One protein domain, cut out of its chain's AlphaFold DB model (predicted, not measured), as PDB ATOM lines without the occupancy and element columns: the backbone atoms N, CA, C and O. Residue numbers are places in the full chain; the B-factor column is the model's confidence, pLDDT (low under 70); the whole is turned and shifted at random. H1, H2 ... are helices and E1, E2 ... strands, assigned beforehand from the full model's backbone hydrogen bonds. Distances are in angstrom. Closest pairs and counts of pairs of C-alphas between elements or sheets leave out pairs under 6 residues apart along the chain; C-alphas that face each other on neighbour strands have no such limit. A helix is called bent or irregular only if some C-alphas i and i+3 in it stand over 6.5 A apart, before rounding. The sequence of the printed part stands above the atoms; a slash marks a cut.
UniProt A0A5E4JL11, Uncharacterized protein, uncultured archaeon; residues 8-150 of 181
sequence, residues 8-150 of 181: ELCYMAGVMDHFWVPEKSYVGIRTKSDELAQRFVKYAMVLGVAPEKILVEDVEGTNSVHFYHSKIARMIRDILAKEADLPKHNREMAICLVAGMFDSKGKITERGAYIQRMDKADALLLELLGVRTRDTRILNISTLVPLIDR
ATOM      1  N   GLU A   8      24.420 100.155 -12.437       96.56
ATOM      2  CA  GLU A   8      25.411  99.787 -11.423       96.56
ATOM      3  C   GLU A   8      25.111 100.481 -10.100       96.56
ATOM      4  O   GLU A   8      25.124  99.848  -9.048       96.56
ATOM      5  N   LEU A   9      24.787 101.777 -10.153       96.00
ATOM      6  CA  LEU A   9      24.483 102.569  -8.970       96.00
ATOM      7  C   LEU A   9      23.178 102.112  -8.310       96.00
ATOM      8  O   LEU A   9      23.133 101.968  -7.090       96.00
ATOM      9  N   CYS A  10      22.130 101.863  -9.100       96.88
ATOM     10  CA  CYS A  10      20.857 101.365  -8.581       96.88
ATOM     11  C   CYS A  10      20.992  99.950  -8.012       96.88
ATOM     12  O   CYS A  10      20.466  99.681  -6.937       96.88
ATOM     13  N   TYR A  11      21.752  99.076  -8.675       97.75
ATOM     14  CA  TYR A  11      22.060  97.749  -8.150       97.75
ATOM     15  C   TYR A  11      22.836  97.829  -6.832       97.75
ATOM     16  O   TYR A  11      22.422  97.217  -5.852       97.75
ATOM     17  N   MET A  12      23.917  98.617  -6.762       96.88
ATOM     18  CA  MET A  12      24.679  98.802  -5.519       96.88
ATOM     19  C   MET A  12      23.812  99.371  -4.393       96.88
ATOM     20  O   MET A  12      23.954  98.929  -3.256       96.88
ATOM     21  N   ALA A  13      22.893 100.295  -4.704       95.88
ATOM     22  CA  ALA A  13      21.932 100.799  -3.730       95.88
ATOM     23  C   ALA A  13      21.050  99.673  -3.175       95.88
ATOM     24  O   ALA A  13      20.932  99.559  -1.962       95.88
ATOM     25  N   GLY A  14      20.525  98.793  -4.032       96.12
ATOM     26  CA  GLY A  14      19.755  97.629  -3.593       96.12
ATOM     27  C   GLY A  14      20.563  96.627  -2.763       96.12
ATOM     28  O   GLY A  14      20.065  96.089  -1.780       96.12
ATOM     29  N   VAL A  15      21.835  96.391  -3.105       95.81
ATOM     30  CA  VAL A  15      22.708  95.517  -2.297       95.81
ATOM     31  C   VAL A  15      22.934  96.111  -0.902       95.81
ATOM     32  O   VAL A  15      22.924  95.380   0.087       95.81
ATOM     33  N   MET A  16      23.114  97.432  -0.830       94.56
ATOM     34  CA  MET A  16      23.343  98.189   0.403       94.56
ATOM     35  C   MET A  16      22.073  98.574   1.160       94.56
ATOM     36  O   MET A  16      22.158  99.175   2.231       94.56
ATOM     37  N   ASP A  17      20.903  98.263   0.622       87.31
ATOM     38  CA  ASP A  17      19.648  98.544   1.288       87.31
ATOM     39  C   ASP A  17      19.664  97.932   2.710       87.31
ATOM     40  O   ASP A  17      20.231  96.857   2.931       87.31
ATOM     41  N   HIS A  18      19.077  98.596   3.702       75.19
ATOM     42  CA  HIS A  18      19.122  98.221   5.130       75.19
ATOM     43  C   HIS A  18      20.522  98.000   5.755       75.19
ATOM     44  O   HIS A  18      20.613  97.491   6.880       75.19
ATOM     45  N   PHE A  19      21.622  98.398   5.099       77.94
ATOM     46  CA  PHE A  19      22.919  98.543   5.769       77.94
ATOM     47  C   PHE A  19      22.949  99.874   6.523       77.94
ATOM     48  O   PHE A  19      23.072 100.949   5.937       77.94
ATOM     49  N   TRP A  20      22.850  99.811   7.852       58.25
ATOM     50  CA  TRP A  20      23.084 100.984   8.686       58.25
ATOM     51  C   TRP A  20      24.577 101.283   8.723       58.25
ATOM     52  O   TRP A  20      25.367 100.441   9.155       58.25
ATOM     53  N   VAL A  21      24.958 102.485   8.292       68.31
ATOM     54  CA  VAL A  21      26.343 102.933   8.388       68.31
ATOM     55  C   VAL A  21      26.410 104.311   9.042       68.31
ATOM     56  O   VAL A  21      25.754 105.240   8.567       68.31
ATOM     57  N   PRO A  22      27.205 104.475  10.116       61.84
ATOM     58  CA  PRO A  22      27.313 105.745  10.830       61.84
ATOM     59  C   PRO A  22      28.015 106.836  10.008       61.84
ATOM     60  O   PRO A  22      27.778 108.026  10.221       61.84
ATOM     61  N   GLU A  23      28.860 106.460   9.045       80.12
ATOM     62  CA  GLU A  23      29.664 107.401   8.275       80.12
ATOM     63  C   GLU A  23      29.030 107.761   6.922       80.12
ATOM     64  O   GLU A  23      28.786 106.913   6.067       80.12
ATOM     65  N   LYS A  24      28.803 109.063   6.689       84.12
ATOM     66  CA  LYS A  24      28.088 109.587   5.504       84.12
ATOM     67  C   LYS A  24      28.785 109.326   4.160       84.12
ATOM     68  O   LYS A  24      28.163 109.546   3.118       84.12
ATOM     69  N   SER A  25      30.067 108.974   4.180       92.75
ATOM     70  CA  SER A  25      30.926 108.717   3.016       92.75
ATOM     71  C   SER A  25      31.111 107.233   2.720       92.75
ATOM     72  O   SER A  25      31.579 106.917   1.628       92.75
ATOM     73  N   TYR A  26      30.770 106.347   3.654       94.69
ATOM     74  CA  TYR A  26      31.023 104.922   3.515       94.69
ATOM     75  C   TYR A  26      30.105 104.290   2.470       94.69
ATOM     76  O   TYR A  26      28.905 104.571   2.404       94.69
ATOM     77  N   VAL A  27      30.688 103.397   1.677       95.38
ATOM     78  CA  VAL A  27      30.002 102.551   0.708       95.38
ATOM     79  C   VAL A  27      30.593 101.155   0.831       95.38
ATOM     80  O   VAL A  27      31.796 100.987   0.652       95.38
ATOM     81  N   GLY A  28      29.784 100.149   1.152       94.94
ATOM     82  CA  GLY A  28      30.321  98.813   1.380       94.94
ATOM     83  C   GLY A  28      29.279  97.757   1.694       94.94
ATOM     84  O   GLY A  28      28.123  98.069   1.979       94.94
ATOM     85  N   ILE A  29      29.717  96.503   1.612       94.44
ATOM     86  CA  ILE A  29      28.912  95.301   1.814       94.44
ATOM     87  C   ILE A  29      29.703  94.268   2.615       94.44
ATOM     88  O   ILE A  29      30.934  94.235   2.580       94.44
ATOM     89  N   ARG A  30      28.977  93.378   3.292       93.25
ATOM     90  CA  ARG A  30      29.524  92.138   3.852       93.25
ATOM     91  C   ARG A  30      28.750  90.958   3.289       93.25
ATOM     92  O   ARG A  30      27.523  90.954   3.360       93.25
ATOM     93  N   THR A  31      29.445  89.983   2.717       93.50
ATOM     94  CA  THR A  31      28.816  88.845   2.038       93.50
ATOM     95  C   THR A  31      29.688  87.595   2.082       93.50
ATOM     96  O   THR A  31      30.908  87.675   2.037       93.50
ATOM     97  N   LYS A  32      29.050  86.423   2.128       92.62
ATOM     98  CA  LYS A  32      29.719  85.122   1.944       92.62
ATOM     99  C   LYS A  32      29.828  84.709   0.471       92.62
ATOM    100  O   LYS A  32      30.372  83.659   0.167       92.62
ATOM    101  N   SER A  33      29.242  85.488  -0.439       93.19
ATOM    102  CA  SER A  33      29.301  85.237  -1.879       93.19
ATOM    103  C   SER A  33      30.474  85.997  -2.490       93.19
ATOM    104  O   SER A  33      30.431  87.226  -2.594       93.19
ATOM    105  N   ASP A  34      31.489  85.259  -2.936       93.81
ATOM    106  CA  ASP A  34      32.624  85.810  -3.685       93.81
ATOM    107  C   ASP A  34      32.160  86.524  -4.958       93.81
ATOM    108  O   ASP A  34      32.642  87.605  -5.286       93.81
ATOM    109  N   GLU A  35      31.158  85.970  -5.647       95.06
ATOM    110  CA  GLU A  35      30.596  86.570  -6.859       95.06
ATOM    111  C   GLU A  35      29.961  87.940  -6.589       95.06
ATOM    112  O   GLU A  35      30.149  88.882  -7.368       95.06
ATOM    113  N   LEU A  36      29.231  88.080  -5.475       95.56
ATOM    114  CA  LEU A  36      28.641  89.360  -5.086       95.56
ATOM    115  C   LEU A  36      29.725  90.370  -4.695       95.56
ATOM    116  O   LEU A  36      29.646  91.529  -5.107       95.56
ATOM    117  N   ALA A  37      30.753  89.933  -3.962       96.12
ATOM    118  CA  ALA A  37      31.900  90.767  -3.609       96.12
ATOM    119  C   ALA A  37      32.622  91.287  -4.866       96.12
ATOM    120  O   ALA A  37      32.781  92.497  -5.037       96.12
ATOM    121  N   GLN A  38      32.966  90.398  -5.802       96.69
ATOM    122  CA  GLN A  38      33.622  90.753  -7.065       96.69
ATOM    123  C   GLN A  38      32.767  91.692  -7.923       96.69
ATOM    124  O   GLN A  38      33.276  92.656  -8.503       96.69
ATOM    125  N   ARG A  39      31.451  91.456  -7.992       97.12
ATOM    126  CA  ARG A  39      30.537  92.347  -8.715       97.12
ATOM    127  C   ARG A  39      30.481  93.736  -8.089       97.12
ATOM    128  O   ARG A  39      30.479  94.720  -8.826       97.12
ATOM    129  N   PHE A  40      30.461  93.822  -6.762       97.00
ATOM    130  CA  PHE A  40      30.470  95.100  -6.059       97.00
ATOM    131  C   PHE A  40      31.750  95.897  -6.349       97.00
ATOM    132  O   PHE A  40      31.659  97.076  -6.688       97.00
ATOM    133  N   VAL A  41      32.921  95.244  -6.328       97.69
ATOM    134  CA  VAL A  41      34.207  95.853  -6.732       97.69
ATOM    135  C   VAL A  41      34.140  96.359  -8.175       97.69
ATOM    136  O   VAL A  41      34.448  97.521  -8.446       97.69
ATOM    137  N   LYS A  42      33.671  95.521  -9.107       97.88
ATOM    138  CA  LYS A  42      33.536  95.890 -10.523       97.88
ATOM    139  C   LYS A  42      32.650  97.123 -10.705       97.88
ATOM    140  O   LYS A  42      33.000  98.023 -11.462       97.88
ATOM    141  N   TYR A  43      31.503  97.172 -10.032       97.69
ATOM    142  CA  TYR A  43      30.574  98.297 -10.148       97.69
ATOM    143  C   TYR A  43      31.129  99.565  -9.502       97.69
ATOM    144  O   TYR A  43      31.003 100.637 -10.091       97.69
ATOM    145  N   ALA A  44      31.837  99.456  -8.377       96.94
ATOM    146  CA  ALA A  44      32.557 100.584  -7.795       96.94
ATOM    147  C   ALA A  44      33.570 101.182  -8.790       96.94
ATOM    148  O   ALA A  44      33.594 102.398  -8.989       96.94
ATOM    149  N   MET A  45      34.337 100.339  -9.489       97.50
ATOM    150  CA  MET A  45      35.284 100.785 -10.518       97.50
ATOM    151  C   MET A  45      34.592 101.471 -11.705       97.50
ATOM    152  O   MET A  45      35.042 102.524 -12.151       97.50
ATOM    153  N   VAL A  46      33.463 100.933 -12.185       96.62
ATOM    154  CA  VAL A  46      32.654 101.558 -13.255       96.62
ATOM    155  C   VAL A  46      32.128 102.936 -12.835       96.62
ATOM    156  O   VAL A  46      32.058 103.852 -13.653       96.62
ATOM    157  N   LEU A  47      31.808 103.115 -11.552       95.06
ATOM    158  CA  LEU A  47      31.390 104.399 -10.984       95.06
ATOM    159  C   LEU A  47      32.558 105.373 -10.736       95.06
ATOM    160  O   LEU A  47      32.330 106.482 -10.243       95.06
ATOM    161  N   GLY A  48      33.786 104.993 -11.100       95.31
ATOM    162  CA  GLY A  48      34.981 105.833 -11.031       95.31
ATOM    163  C   GLY A  48      35.763 105.730  -9.721       95.31
ATOM    164  O   GLY A  48      36.575 106.609  -9.433       95.31
ATOM    165  N   VAL A  49      35.529 104.695  -8.910       96.81
ATOM    166  CA  VAL A  49      36.361 104.420  -7.731       96.81
ATOM    167  C   VAL A  49      37.656 103.756  -8.190       96.81
ATOM    168  O   VAL A  49      37.632 102.724  -8.857       96.81
ATOM    169  N   ALA A  50      38.791 104.353  -7.837       97.00
ATOM    170  CA  ALA A  50      40.093 103.789  -8.167       97.00
ATOM    171  C   ALA A  50      40.319 102.465  -7.400       97.00
ATOM    172  O   ALA A  50      39.963 102.413  -6.217       97.00
ATOM    173  N   PRO A  51      40.882 101.413  -8.025       96.50
ATOM    174  CA  PRO A  51      41.041 100.094  -7.403       96.50
ATOM    175  C   PRO A  51      41.747 100.126  -6.046       96.50
ATOM    176  O   PRO A  51      41.310  99.467  -5.110       96.50
ATOM    177  N   GLU A  52      42.781 100.953  -5.903       96.81
ATOM    178  CA  GLU A  52      43.568 101.113  -4.679       96.81
ATOM    179  C   GLU A  52      42.793 101.747  -3.511       96.81
ATOM    180  O   GLU A  52      43.263 101.739  -2.376       96.81
ATOM    181  N   LYS A  53      41.601 102.302  -3.771       97.25
ATOM    182  CA  LYS A  53      40.699 102.853  -2.747       97.25
ATOM    183  C   LYS A  53      39.636 101.857  -2.288       97.25
ATOM    184  O   LYS A  53      38.841 102.199  -1.413       97.25
ATOM    185  N   ILE A  54      39.575 100.678  -2.904       97.88
ATOM    186  CA  ILE A  54      38.614  99.630  -2.571       97.88
ATOM    187  C   ILE A  54      39.298  98.650  -1.625       97.88
ATOM    188  O   ILE A  54      40.246  97.963  -1.996       97.88
ATOM    189  N   LEU A  55      38.801  98.591  -0.396       96.94
ATOM    190  CA  LEU A  55      39.286  97.689   0.636       96.94
ATOM    191  C   LEU A  55      38.488  96.389   0.560       96.94
ATOM    192  O   LEU A  55      37.256  96.408   0.617       96.94
ATOM    193  N   VAL A  56      39.198  95.274   0.401       95.75
ATOM    194  CA  VAL A  56      38.641  93.918   0.370       95.75
ATOM    195  C   VAL A  56      39.319  93.117   1.471       95.75
ATOM    196  O   VAL A  56      40.528  92.904   1.430       95.75
ATOM    197  N   GLU A  57      38.539  92.692   2.456       95.12
ATOM    198  CA  GLU A  57      39.007  91.936   3.618       95.12
ATOM    199  C   GLU A  57      38.202  90.639   3.721       95.12
ATOM    200  O   GLU A  57      36.977  90.668   3.594       95.12
ATOM    201  N   ASP A  58      38.864  89.513   3.984       92.94
ATOM    202  CA  ASP A  58      38.191  88.279   4.393       92.94
ATOM    203  C   ASP A  58      38.229  88.185   5.919       92.94
ATOM    204  O   ASP A  58      39.297  88.135   6.532       92.94
ATOM    205  N   VAL A  59      37.047  88.195   6.531       88.88
ATOM    206  CA  VAL A  59      36.877  88.037   7.972       88.88
ATOM    207  C   VAL A  59      36.037  86.789   8.207       88.88
ATOM    208  O   VAL A  59      34.824  86.796   7.993       88.88
ATOM    209  N   GLU A  60      36.691  85.718   8.656       88.69
ATOM    210  CA  GLU A  60      36.051  84.441   9.010       88.69
ATOM    211  C   GLU A  60      35.194  83.839   7.870       88.69
ATOM    212  O   GLU A  60      34.084  83.345   8.092       88.69
ATOM    213  N   GLY A  61      35.685  83.893   6.625       88.50
ATOM    214  CA  GLY A  61      34.969  83.378   5.452       88.50
ATOM    215  C   GLY A  61      33.812  84.281   5.013       88.50
ATOM    216  O   GLY A  61      32.828  83.815   4.431       88.50
ATOM    217  N   THR A  62      33.888  85.566   5.352       91.38
ATOM    218  CA  THR A  62      32.954  86.604   4.917       91.38
ATOM    219  C   THR A  62      33.753  87.753   4.322       91.38
ATOM    220  O   THR A  62      34.493  88.439   5.023       91.38
ATOM    221  N   ASN A  63      33.536  88.013   3.035       93.69
ATOM    222  CA  ASN A  63      34.133  89.150   2.353       93.69
ATOM    223  C   ASN A  63      33.485  90.449   2.835       93.69
ATOM    224  O   ASN A  63      32.265  90.628   2.754       93.69
ATOM    225  N   SER A  64      34.315  91.376   3.287       94.56
ATOM    226  CA  SER A  64      33.989  92.766   3.569       94.56
ATOM    227  C   SER A  64      34.595  93.618   2.458       94.56
ATOM    228  O   SER A  64      35.812  93.719   2.340       94.56
ATOM    229  N   VAL A  65      33.745  94.219   1.621       95.69
ATOM    230  CA  VAL A  65      34.179  95.110   0.535       95.69
ATOM    231  C   VAL A  65      33.674  96.506   0.829       95.69
ATOM    232  O   VAL A  65      32.464  96.700   0.944       95.69
ATOM    233  N   HIS A  66      34.565  97.485   0.932       95.81
ATOM    234  CA  HIS A  66      34.162  98.857   1.219       95.81
ATOM    235  C   HIS A  66      35.128  99.909   0.678       95.81
ATOM    236  O   HIS A  66      36.275  99.636   0.342       95.81
ATOM    237  N   PHE A  67      34.634 101.137   0.573       96.62
ATOM    238  CA  PHE A  67      35.395 102.319   0.198       96.62
ATOM    239  C   PHE A  67      34.692 103.581   0.708       96.62
ATOM    240  O   PHE A  67      33.519 103.566   1.089       96.62
ATOM    241  N   TYR A  68      35.399 104.708   0.662       95.75
ATOM    242  CA  TYR A  68      34.871 106.004   1.076       95.75
ATOM    243  C   TYR A  68      34.694 106.923  -0.127       95.75
ATOM    244  O   TYR A  68      35.658 107.340  -0.767       95.75
ATOM    245  N   HIS A  69      33.443 107.262  -0.440       95.31
ATOM    246  CA  HIS A  69      33.117 108.159  -1.540       95.31
ATOM    247  C   HIS A  69      31.814 108.926  -1.276       95.31
ATOM    248  O   HIS A  69      30.722 108.513  -1.671       95.31
ATOM    249  N   SER A  70      31.931 110.125  -0.697       93.44
ATOM    250  CA  SER A  70      30.802 110.979  -0.276       93.44
ATOM    251  C   SER A  70      29.716 111.178  -1.339       93.44
ATOM    252  O   SER A  70      28.523 111.105  -1.040       93.44
ATOM    253  N   LYS A  71      30.112 111.394  -2.597       93.25
ATOM    254  CA  LYS A  71      29.174 111.543  -3.718       93.25
ATOM    255  C   LYS A  71      28.369 110.266  -3.984       93.25
ATOM    256  O   LYS A  71      27.154 110.368  -4.092       93.25
ATOM    257  N   ILE A  72      29.013 109.098  -4.074       94.62
ATOM    258  CA  ILE A  72      28.344 107.805  -4.301       94.62
ATOM    259  C   ILE A  72      27.447 107.469  -3.111       94.62
ATOM    260  O   ILE A  72      26.268 107.199  -3.309       94.62
ATOM    261  N   ALA A  73      27.950 107.619  -1.885       94.00
ATOM    262  CA  ALA A  73      27.174 107.396  -0.667       94.00
ATOM    263  C   ALA A  73      25.924 108.292  -0.581       94.00
ATOM    264  O   ALA A  73      24.858 107.858  -0.146       94.00
ATOM    265  N   ARG A  74      26.017 109.562  -1.000       92.50
ATOM    266  CA  ARG A  74      24.841 110.441  -1.104       92.50
ATOM    267  C   ARG A  74      23.867 109.949  -2.172       92.50
ATOM    268  O   ARG A  74      22.680 109.881  -1.896       92.50
ATOM    269  N   MET A  75      24.358 109.579  -3.355       92.69
ATOM    270  CA  MET A  75      23.494 109.112  -4.442       92.69
ATOM    271  C   MET A  75      22.748 107.822  -4.083       92.69
ATOM    272  O   MET A  75      21.566 107.715  -4.383       92.69
ATOM    273  N   ILE A  76      23.402 106.875  -3.408       94.31
ATOM    274  CA  ILE A  76      22.757 105.650  -2.914       94.31
ATOM    275  C   ILE A  76      21.624 105.995  -1.943       94.31
ATOM    276  O   ILE A  76      20.505 105.522  -2.116       94.31
ATOM    277  N   ARG A  77      21.875 106.886  -0.977       92.25
ATOM    278  CA  ARG A  77      20.835 107.348  -0.044       92.25
ATOM    279  C   ARG A  77      19.681 108.052  -0.750       92.25
ATOM    280  O   ARG A  77      18.533 107.813  -0.400       92.25
ATOM    281  N   ASP A  78      19.972 108.888  -1.746       91.94
ATOM    282  CA  ASP A  78      18.944 109.584  -2.526       91.94
ATOM    283  C   ASP A  78      18.072 108.606  -3.334       91.94
ATOM    284  O   ASP A  78      16.882 108.864  -3.516       91.94
ATOM    285  N   ILE A  79      18.657 107.503  -3.820       93.25
ATOM    286  CA  ILE A  79      17.939 106.430  -4.518       93.25
ATOM    287  C   ILE A  79      17.007 105.699  -3.547       93.25
ATOM    288  O   ILE A  79      15.817 105.609  -3.834       93.25
ATOM    289  N   LEU A  80      17.524 105.244  -2.401       92.38
ATOM    290  CA  LEU A  80      16.739 104.520  -1.392       92.38
ATOM    291  C   LEU A  80      15.606 105.391  -0.828       92.38
ATOM    292  O   LEU A  80      14.465 104.960  -0.734       92.38
ATOM    293  N   ALA A  81      15.864 106.677  -0.575       90.81
ATOM    294  CA  ALA A  81      14.840 107.610  -0.094       90.81
ATOM    295  C   ALA A  81      13.691 107.865  -1.093       90.81
ATOM    296  O   ALA A  81      12.671 108.443  -0.716       90.81
ATOM    297  N   LYS A  82      13.860 107.500  -2.371       90.00
ATOM    298  CA  LYS A  82      12.891 107.733  -3.458       90.00
ATOM    299  C   LYS A  82      12.541 106.455  -4.215       90.00
ATOM    300  O   LYS A  82      12.058 106.517  -5.347       90.00
ATOM    301  N   GLU A  83      12.787 105.296  -3.618       89.06
ATOM    302  CA  GLU A  83      12.656 104.013  -4.307       89.06
ATOM    303  C   GLU A  83      11.229 103.744  -4.802       89.06
ATOM    304  O   GLU A  83      11.056 103.270  -5.921       89.06
ATOM    305  N   ALA A  84      10.200 104.167  -4.058       87.94
ATOM    306  CA  ALA A  84       8.799 104.019  -4.459       87.94
ATOM    307  C   ALA A  84       8.413 104.842  -5.710       87.94
ATOM    308  O   ALA A  84       7.453 104.510  -6.409       87.94
ATOM    309  N   ASP A  85       9.154 105.907  -6.030       89.94
ATOM    310  CA  ASP A  85       8.926 106.711  -7.238       89.94
ATOM    311  C   ASP A  85       9.775 106.243  -8.425       89.94
ATOM    312  O   ASP A  85       9.476 106.568  -9.579       89.94
ATOM    313  N   LEU A  86      10.812 105.439  -8.173       90.56
ATOM    314  CA  LEU A  86      11.730 104.968  -9.202       90.56
ATOM    315  C   LEU A  86      11.018 104.180 -10.323       90.56
ATOM    316  O   LEU A  86      11.272 104.498 -11.489       90.56
ATOM    317  N   PRO A  87      10.062 103.260 -10.053       91.50
ATOM    318  CA  PRO A  87       9.319 102.557 -11.103       91.50
ATOM    319  C   PRO A  87       8.531 103.468 -12.050       91.50
ATOM    320  O   PRO A  87       8.332 103.102 -13.208       91.50
ATOM    321  N   LYS A  88       8.083 104.643 -11.579       90.06
ATOM    322  CA  LYS A  88       7.269 105.591 -12.363       90.06
ATOM    323  C   LYS A  88       8.100 106.342 -13.401       90.06
ATOM    324  O   LYS A  88       7.589 106.708 -14.454       90.06
ATOM    325  N   HIS A  89       9.371 106.587 -13.092       88.44
ATOM    326  CA  HIS A  89      10.258 107.402 -13.924       88.44
ATOM    327  C   HIS A  89      11.289 106.577 -14.685       88.44
ATOM    328  O   HIS A  89      11.691 106.954 -15.783       88.44
ATOM    329  N   ASN A  90      11.747 105.475 -14.095       91.94
ATOM    330  CA  ASN A  90      12.765 104.623 -14.680       91.94
ATOM    331  C   ASN A  90      12.631 103.181 -14.171       91.94
ATOM    332  O   ASN A  90      13.334 102.736 -13.260       91.94
ATOM    333  N   ARG A  91      11.707 102.443 -14.792       94.75
ATOM    334  CA  ARG A  91      11.402 101.050 -14.446       94.75
ATOM    335  C   ARG A  91      12.631 100.139 -14.498       94.75
ATOM    336  O   ARG A  91      12.764  99.277 -13.639       94.75
ATOM    337  N   GLU A  92      13.537 100.332 -15.455       95.31
ATOM    338  CA  GLU A  92      14.760  99.523 -15.570       95.31
ATOM    339  C   GLU A  92      15.697  99.720 -14.370       95.31
ATOM    340  O   GLU A  92      16.229  98.754 -13.826       95.31
ATOM    341  N   MET A  93      15.846 100.956 -13.893       96.06
ATOM    342  CA  MET A  93      16.643 101.246 -12.697       96.06
ATOM    343  C   MET A  93      16.014 100.661 -11.430       96.06
ATOM    344  O   MET A  93      16.732 100.150 -10.573       96.06
ATOM    345  N   ALA A  94      14.681 100.669 -11.332       96.44
ATOM    346  CA  ALA A  94      13.971  99.994 -10.247       96.44
ATOM    347  C   ALA A  94      14.210  98.475 -10.263       96.44
ATOM    348  O   ALA A  94      14.444  97.876  -9.218       96.44
ATOM    349  N   ILE A  95      14.228  97.859 -11.448       97.38
ATOM    350  CA  ILE A  95      14.565  96.438 -11.605       97.38
ATOM    351  C   ILE A  95      16.004  96.161 -11.153       97.38
ATOM    352  O   ILE A  95      16.230  95.194 -10.427       97.38
ATOM    353  N   CYS A  96      16.968  97.007 -11.534       97.44
ATOM    354  CA  CYS A  96      18.361  96.881 -11.085       97.44
ATOM    355  C   CYS A  96      18.470  96.941  -9.556       97.44
ATOM    356  O   CYS A  96      19.197  96.148  -8.960       97.44
ATOM    357  N   LEU A  97      17.726  97.855  -8.929       97.12
ATOM    358  CA  LEU A  97      17.685  97.993  -7.477       97.12
ATOM    359  C   LEU A  97      17.118  96.736  -6.810       97.12
ATOM    360  O   LEU A  97      17.779  96.160  -5.949       97.12
ATOM    361  N   VAL A  98      15.973  96.232  -7.279       97.38
ATOM    362  CA  VAL A  98      15.393  94.983  -6.758       97.38
ATOM    363  C   VAL A  98      16.332  93.793  -6.955       97.38
ATOM    364  O   VAL A  98      16.439  92.949  -6.069       97.38
ATOM    365  N   ALA A  99      17.050  93.719  -8.079       97.25
ATOM    366  CA  ALA A  99      18.042  92.671  -8.304       97.25
ATOM    367  C   ALA A  99      19.168  92.710  -7.255       97.25
ATOM    368  O   ALA A  99      19.551  91.663  -6.741       97.25
ATOM    369  N   GLY A 100      19.651  93.905  -6.895       96.94
ATOM    370  CA  GLY A 100      20.643  94.083  -5.834       96.94
ATOM    371  C   GLY A 100      20.120  93.677  -4.454       96.94
ATOM    372  O   GLY A 100      20.810  92.968  -3.722       96.94
ATOM    373  N   MET A 101      18.883  94.060  -4.120       96.19
ATOM    374  CA  MET A 101      18.226  93.655  -2.866       96.19
ATOM    375  C   MET A 101      18.052  92.139  -2.782       96.19
ATOM    376  O   MET A 101      18.265  91.526  -1.734       96.19
ATOM    377  N   PHE A 102      17.656  91.520  -3.895       96.12
ATOM    378  CA  PHE A 102      17.487  90.079  -3.960       96.12
ATOM    379  C   PHE A 102      18.833  89.365  -3.853       96.12
ATOM    380  O   PHE A 102      18.932  88.407  -3.105       96.12
ATOM    381  N   ASP A 103      19.894  89.843  -4.499       95.56
ATOM    382  CA  ASP A 103      21.217  89.218  -4.376       95.56
ATOM    383  C   ASP A 103      21.818  89.332  -2.968       95.56
ATOM    384  O   ASP A 103      22.570  88.452  -2.551       95.56
ATOM    385  N   SER A 104      21.490  90.392  -2.223       94.81
ATOM    386  CA  SER A 104      22.017  90.603  -0.870       94.81
ATOM    387  C   SER A 104      21.226  89.873   0.218       94.81
ATOM    388  O   SER A 104      21.813  89.372   1.180       94.81
ATOM    389  N   LYS A 105      19.895  89.810   0.094       93.62
ATOM    390  CA  LYS A 105      18.984  89.331   1.157       93.62
ATOM    391  C   LYS A 105      18.007  88.259   0.696       93.62
ATOM    392  O   LYS A 105      17.245  87.724   1.508       93.62
ATOM    393  N   GLY A 106      17.972  87.992  -0.600       93.62
ATOM    394  CA  GLY A 106      17.091  87.021  -1.215       93.62
ATOM    395  C   GLY A 106      17.484  85.597  -0.854       93.62
ATOM    396  O   GLY A 106      18.656  85.256  -0.699       93.62
ATOM    397  N   LYS A 107      16.477  84.743  -0.711       92.00
ATOM    398  CA  LYS A 107      16.643  83.301  -0.532       92.00
ATOM    399  C   LYS A 107      15.602  82.572  -1.351       92.00
ATOM    400  O   LYS A 107      14.421  82.907  -1.281       92.00
ATOM    401  N   ILE A 108      16.035  81.543  -2.068       90.88
ATOM    402  CA  ILE A 108      15.154  80.591  -2.742       90.88
ATOM    403  C   ILE A 108      15.271  79.269  -1.995       90.88
ATOM    404  O   ILE A 108      16.364  78.760  -1.771       90.88
ATOM    405  N   THR A 109      14.134  78.741  -1.566       88.81
ATOM    406  CA  THR A 109      14.025  77.466  -0.852       88.81
ATOM    407  C   THR A 109      12.878  76.660  -1.451       88.81
ATOM    408  O   THR A 109      12.074  77.194  -2.216       88.81
ATOM    409  N   GLU A 110      12.719  75.405  -1.036       83.69
ATOM    410  CA  GLU A 110      11.559  74.577  -1.406       83.69
ATOM    411  C   GLU A 110      10.213  75.228  -1.042       83.69
ATOM    412  O   GLU A 110       9.196  74.995  -1.690       83.69
ATOM    413  N   ARG A 111      10.197  76.092  -0.017       84.38
ATOM    414  CA  ARG A 111       8.995  76.815   0.423       84.38
ATOM    415  C   ARG A 111       8.717  78.074  -0.408       84.38
ATOM    416  O   ARG A 111       7.655  78.680  -0.261       84.38
ATOM    417  N   GLY A 112       9.628  78.466  -1.296       87.62
ATOM    418  CA  GLY A 112       9.507  79.622  -2.182       87.62
ATOM    419  C   GLY A 112      10.646  80.627  -2.025       87.62
ATOM    420  O   GLY A 112      11.687  80.323  -1.436       87.62
ATOM    421  N   ALA A 113      10.432  81.826  -2.572       92.94
ATOM    422  CA  ALA A 113      11.380  82.934  -2.514       92.94
ATOM    423  C   ALA A 113      11.029  83.941  -1.412       92.94
ATOM    424  O   ALA A 113       9.855  84.230  -1.164       92.94
ATOM    425  N   TYR A 114      12.064  84.486  -0.781       95.12
ATOM    426  CA  TYR A 114      11.974  85.430   0.330       95.12
ATOM    427  C   TYR A 114      13.020  86.530   0.173       95.12
ATOM    428  O   TYR A 114      14.089  86.256  -0.363       95.12
ATOM    429  N   ILE A 115      12.746  87.727   0.694       95.12
ATOM    430  CA  ILE A 115      13.739  88.790   0.911       95.12
ATOM    431  C   ILE A 115      13.794  89.057   2.413       95.12
ATOM    432  O   ILE A 115      12.802  89.447   3.031       95.12
ATOM    433  N   GLN A 116      14.941  88.791   3.037       93.19
ATOM    434  CA  GLN A 116      15.098  89.017   4.472       93.19
ATOM    435  C   GLN A 116      15.043  90.515   4.798       93.19
ATOM    436  O   GLN A 116      15.618  91.322   4.078       93.19
ATOM    437  N   ARG A 117      14.404  90.864   5.927       90.06
ATOM    438  CA  ARG A 117      14.257  92.250   6.420       90.06
ATOM    439  C   ARG A 117      13.534  93.199   5.455       90.06
ATOM    440  O   ARG A 117      13.754  94.396   5.532       90.06
ATOM    441  N   MET A 118      12.677  92.659   4.594       93.56
ATOM    442  CA  MET A 118      11.834  93.467   3.722       93.56
ATOM    443  C   MET A 118      10.904  94.360   4.551       93.56
ATOM    444  O   MET A 118      10.170  93.853   5.406       93.56
ATOM    445  N   ASP A 119      10.946  95.663   4.304       92.75
ATOM    446  CA  ASP A 119      10.079  96.638   4.953       92.75
ATOM    447  C   ASP A 119       8.872  97.025   4.071       92.75
ATOM    448  O   ASP A 119       8.563  96.389   3.059       92.75
ATOM    449  N   LYS A 120       8.115  98.043   4.498       92.44
ATOM    450  CA  LYS A 120       6.929  98.500   3.759       92.44
ATOM    451  C   LYS A 120       7.282  99.189   2.438       92.44
ATOM    452  O   LYS A 120       6.483  99.111   1.506       92.44
ATOM    453  N   ALA A 121       8.413  99.883   2.373       92.50
ATOM    454  CA  ALA A 121       8.845 100.593   1.179       92.50
ATOM    455  C   ALA A 121       9.368  99.599   0.129       92.50
ATOM    456  O   ALA A 121       8.935  99.658  -1.025       92.50
ATOM    457  N   ASP A 122      10.112  98.579   0.565       94.06
ATOM    458  CA  ASP A 122      10.523  97.440  -0.260       94.06
ATOM    459  C   ASP A 122       9.316  96.700  -0.860       94.06
ATOM    460  O   ASP A 122       9.261  96.398  -2.057       94.06
ATOM    461  N   ALA A 123       8.316  96.403  -0.019       95.00
ATOM    462  CA  ALA A 123       7.101  95.716  -0.442       95.00
ATOM    463  C   ALA A 123       6.328  96.532  -1.489       95.00
ATOM    464  O   ALA A 123       5.883  95.970  -2.492       95.00
ATOM    465  N   LEU A 124       6.218  97.850  -1.289       95.31
ATOM    466  CA  LEU A 124       5.572  98.761  -2.230       95.31
ATOM    467  C   LEU A 124       6.331  98.834  -3.562       95.31
ATOM    468  O   LEU A 124       5.714  98.775  -4.624       95.31
ATOM    469  N   LEU A 125       7.664  98.927  -3.528       96.19
ATOM    470  CA  LEU A 125       8.504  98.899  -4.726       96.19
ATOM    471  C   LEU A 125       8.260  97.625  -5.550       96.19
ATOM    472  O   LEU A 125       8.062  97.695  -6.767       96.19
ATOM    473  N   LEU A 126       8.250  96.464  -4.894       96.62
ATOM    474  CA  LEU A 126       7.978  95.175  -5.532       96.62
ATOM    475  C   LEU A 126       6.571  95.130  -6.137       96.62
ATOM    476  O   LEU A 126       6.411  94.709  -7.287       96.62
ATOM    477  N   GLU A 127       5.568  95.620  -5.410       96.19
ATOM    478  CA  GLU A 127       4.183  95.666  -5.876       96.19
ATOM    479  C   GLU A 127       4.026  96.553  -7.120       96.19
ATOM    480  O   GLU A 127       3.418  96.127  -8.105       96.19
ATOM    481  N   LEU A 128       4.670  97.726  -7.149       96.19
ATOM    482  CA  LEU A 128       4.708  98.622  -8.316       96.19
ATOM    483  C   LEU A 128       5.384  97.984  -9.543       96.19
ATOM    484  O   LEU A 128       5.125  98.364 -10.692       96.19
ATOM    485  N   LEU A 129       6.240  96.987  -9.328       96.25
ATOM    486  CA  LEU A 129       6.848  96.190 -10.391       96.25
ATOM    487  C   LEU A 129       6.016  94.955 -10.778       96.25
ATOM    488  O   LEU A 129       6.345  94.302 -11.770       96.25
ATOM    489  N   GLY A 130       4.908  94.685 -10.084       96.00
ATOM    490  CA  GLY A 130       4.014  93.547 -10.319       96.00
ATOM    491  C   GLY A 130       4.365  92.297  -9.507       96.00
ATOM    492  O   GLY A 130       3.810  91.219  -9.745       96.00
ATOM    493  N   VAL A 131       5.284  92.407  -8.548       97.06
ATOM    494  CA  VAL A 131       5.671  91.322  -7.646       97.06
ATOM    495  C   VAL A 131       4.839  91.418  -6.370       97.06
ATOM    496  O   VAL A 131       4.936  92.366  -5.603       97.06
ATOM    497  N   ARG A 132       4.007  90.406  -6.138       96.38
ATOM    498  CA  ARG A 132       3.147  90.298  -4.961       96.38
ATOM    499  C   ARG A 132       3.924  89.686  -3.809       96.38
ATOM    500  O   ARG A 132       4.551  88.633  -3.967       96.38
ATOM    501  N   THR A 133       3.809  90.293  -2.639       96.69
ATOM    502  CA  THR A 133       4.483  89.853  -1.419       96.69
ATOM    503  C   THR A 133       3.493  89.623  -0.277       96.69
ATOM    504  O   THR A 133       2.344  90.062  -0.316       96.69
ATOM    505  N   ARG A 134       3.921  88.858   0.728       94.94
ATOM    506  CA  ARG A 134       3.271  88.749   2.039       94.94
ATOM    507  C   ARG A 134       4.365  88.605   3.081       94.94
ATOM    508  O   ARG A 134       5.125  87.637   3.019       94.94
ATOM    509  N   ASP A 135       4.434  89.542   4.019       92.06
ATOM    510  CA  ASP A 135       5.570  89.677   4.935       92.06
ATOM    511  C   ASP A 135       6.870  89.675   4.123       92.06
ATOM    512  O   ASP A 135       6.961  90.414   3.162       92.06
ATOM    513  N   THR A 136       7.835  88.804   4.405       93.94
ATOM    514  CA  THR A 136       9.092  88.690   3.637       93.94
ATOM    515  C   THR A 136       9.007  87.766   2.417       93.94
ATOM    516  O   THR A 136      10.002  87.566   1.718       93.94
ATOM    517  N   ARG A 137       7.851  87.139   2.167       95.62
ATOM    518  CA  ARG A 137       7.677  86.103   1.140       95.62
ATOM    519  C   ARG A 137       7.207  86.691  -0.182       95.62
ATOM    520  O   ARG A 137       6.293  87.510  -0.221       95.62
ATOM    521  N   ILE A 138       7.749  86.166  -1.276       95.94
ATOM    522  CA  ILE A 138       7.340  86.478  -2.648       95.94
ATOM    523  C   ILE A 138       6.313  85.443  -3.115       95.94
ATOM    524  O   ILE A 138       6.576  84.239  -3.116       95.94
ATOM    525  N   LEU A 139       5.127  85.909  -3.507       94.94
ATOM    526  CA  LEU A 139       3.978  85.057  -3.837       94.94
ATOM    527  C   LEU A 139       3.948  84.624  -5.308       94.94
ATOM    528  O   LEU A 139       3.386  83.582  -5.632       94.94
ATOM    529  N   ASN A 140       4.538  85.412  -6.205       94.06
ATOM    530  CA  ASN A 140       4.626  85.133  -7.639       94.06
ATOM    531  C   ASN A 140       6.082  85.188  -8.113       94.06
ATOM    532  O   ASN A 140       6.471  86.046  -8.903       94.06
ATOM    533  N   ILE A 141       6.889  84.226  -7.661       91.31
ATOM    534  CA  ILE A 141       8.289  84.069  -8.096       91.31
ATOM    535  C   ILE A 141       8.435  83.993  -9.627       91.31
ATOM    536  O   ILE A 141       9.417  84.479 -10.177       91.31
ATOM    537  N   SER A 142       7.419  83.471 -10.324       90.25
ATOM    538  CA  SER A 142       7.343  83.438 -11.789       90.25
ATOM    539  C   SER A 142       7.323  84.823 -12.442       90.25
ATOM    540  O   SER A 142       7.599  84.932 -13.629       90.25
ATOM    541  N   THR A 143       6.977  85.868 -11.690       93.50
ATOM    542  CA  THR A 143       7.081  87.267 -12.118       93.50
ATOM    543  C   THR A 143       8.430  87.854 -11.716       93.50
ATOM    544  O   THR A 143       9.052  88.523 -12.533       93.50
ATOM    545  N   LEU A 144       8.900  87.583 -10.493       93.50
ATOM    546  CA  LEU A 144      10.169  88.122  -9.999       93.50
ATOM    547  C   LEU A 144      11.364  87.642 -10.828       93.50
ATOM    548  O   LEU A 144      12.149  88.469 -11.270       93.50
ATOM    549  N   VAL A 145      11.522  86.329 -11.020       92.12
ATOM    550  CA  VAL A 145      12.745  85.776 -11.625       92.12
ATOM    551  C   VAL A 145      12.976  86.355 -13.022       92.12
ATOM    552  O   VAL A 145      14.014  86.983 -13.204       92.12
ATOM    553  N   PRO A 146      12.019  86.302 -13.974       92.62
ATOM    554  CA  PRO A 146      12.222  86.905 -15.294       92.62
ATOM    555  C   PRO A 146      12.450  88.420 -15.254       92.62
ATOM    556  O   PRO A 146      13.106  88.960 -16.143       92.62
ATOM    557  N   LEU A 147      11.902  89.107 -14.245       93.31
ATOM    558  CA  LEU A 147      12.070  90.547 -14.072       93.31
ATOM    559  C   LEU A 147      13.530  90.896 -13.759       93.31
ATOM    560  O   LEU A 147      14.057  91.831 -14.354       93.31
ATOM    561  N   ILE A 148      14.179  90.153 -12.857       94.56
ATOM    562  CA  ILE A 148      15.530  90.474 -12.368       94.56
ATOM    563  C   ILE A 148      16.652  89.649 -13.007       94.56
ATOM    564  O   ILE A 148      17.817  89.967 -12.778       94.56
ATOM    565  N   ASP A 149      16.340  88.642 -13.831       91.56
ATOM    566  CA  ASP A 149      17.312  87.639 -14.305       91.56
ATOM    567  C   ASP A 149      18.534  88.211 -15.028       91.56
ATOM    568  O   ASP A 149      19.656  87.716 -14.913       91.56
ATOM    569  N   ARG A 150      18.337  89.324 -15.736       89.69
ATOM    570  CA  ARG A 150      19.421  90.003 -16.454       89.69
ATOM    571  C   ARG A 150      20.444  90.648 -15.519       89.69
ATOM    572  O   ARG A 150      21.587  90.845 -15.925       89.69
TER     573      ARG A 150
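AT A GLANCE: This is residues 8 to 150 of the 181 residues of an uncharacterized protein of uncultured archaeon (UniProt A0A5E4JL11). Two lobes stand side by side, with the close pair of helices H1 and H5 in the middle: one lobe is the sheet E1 - E3 - E2 with H2 over one face, the other gathers H4, H6, H7 and the small hairpin of E4 and E5 round H5. H3 crosses H1 on one side. The printed part has 143 residues, with seven named helices and five named strands in the order H1 E1 H2 E2 E3 H3 H4 H5 E4 E5 H6 H7; both sheets are antiparallel, and the class is mixed, helices and strands. The whole is compact, with a radius of gyration of the C-alphas of 14.9 A, and spans 42 by 35 by 28 A.

HOW THE PARTS SIT: H1, residues 8 to 16, touches H5, residues 91 to 105, the same way at a tilt of 36 degrees, only just steep; the closest C-alphas, of Gly 14 and Gly 100, are 4.3 A apart. E1, residues 26 to 31, is the antiparallel neighbour of E3, residues 63 to 68, with N 29 and O 65 at 2.8 A. H2, residues 34 to 46, is on this sheet, 7 degrees from E3 on the local plane, at a height over the sheet of 9.4 A. E2, residues 55 to 58, forms a hairpin with E3, with N 57 and O 64 at 2.9 A. E1, H2 and E2 form a split strand-helix-strand unit, two strands running the same way with E3 between them, and its crossover is right-handed. H3, residues 70 to 80, touches H1 about perpendicular at 75 degrees, closest at the C-alphas of Ala 13 and Ile 76, 5.0 A. H1, H2 and H3 on one face of the sheet make two layers, helices and strands. H4, residues 83 to 89, is irregular, only just, with C-alphas 84 and 87 6.8 A apart; it forms a helical hairpin with H5, whose residues 93 to 94 alone touch it, closest at the C-alphas of Pro 87 and Ala 94, 5.4 A. E4, residues 106 to 109, and E5, residues 112 to 115, form a hairpin, with N 107 and O 114 at 2.8 A. H6, residues 120 to 128, touches H4 at a shallow tilt of 22 degrees, closest at the C-alphas of Ala 84 and Leu 125, 5.1 A. H7, residues 141 to 148, touches residues 95 to 99 of H5 alone, closest at the C-alphas of Ala 99 and Ile 148, 5.3 A. Every O i to N i+4 pair is within hydrogen-bond range in H1, H2, H3, H5 and H6, against 3 of 4 in H7 and 0 of 3 in H4, where 3 of 4 O i to N i+3 pairs are.

IN THESE COORDINATES: H1 begins at C-alpha 8, (25.411, 99.787, -11.423). From first to last C-alpha H2 measures 18.4 A, E3 16.9 A and H5 20.9 A. H7 ends at C-alpha 148, (15.530, 90.474, -12.368).

THE WHOLE: The C-alphas farthest apart, of Glu 52 and Leu 139, are 42.7 A apart. The printed part has no cut. The link from H6 to H7, residues 129 to 140, is long. Residues 20 to 22 have pLDDT under 70.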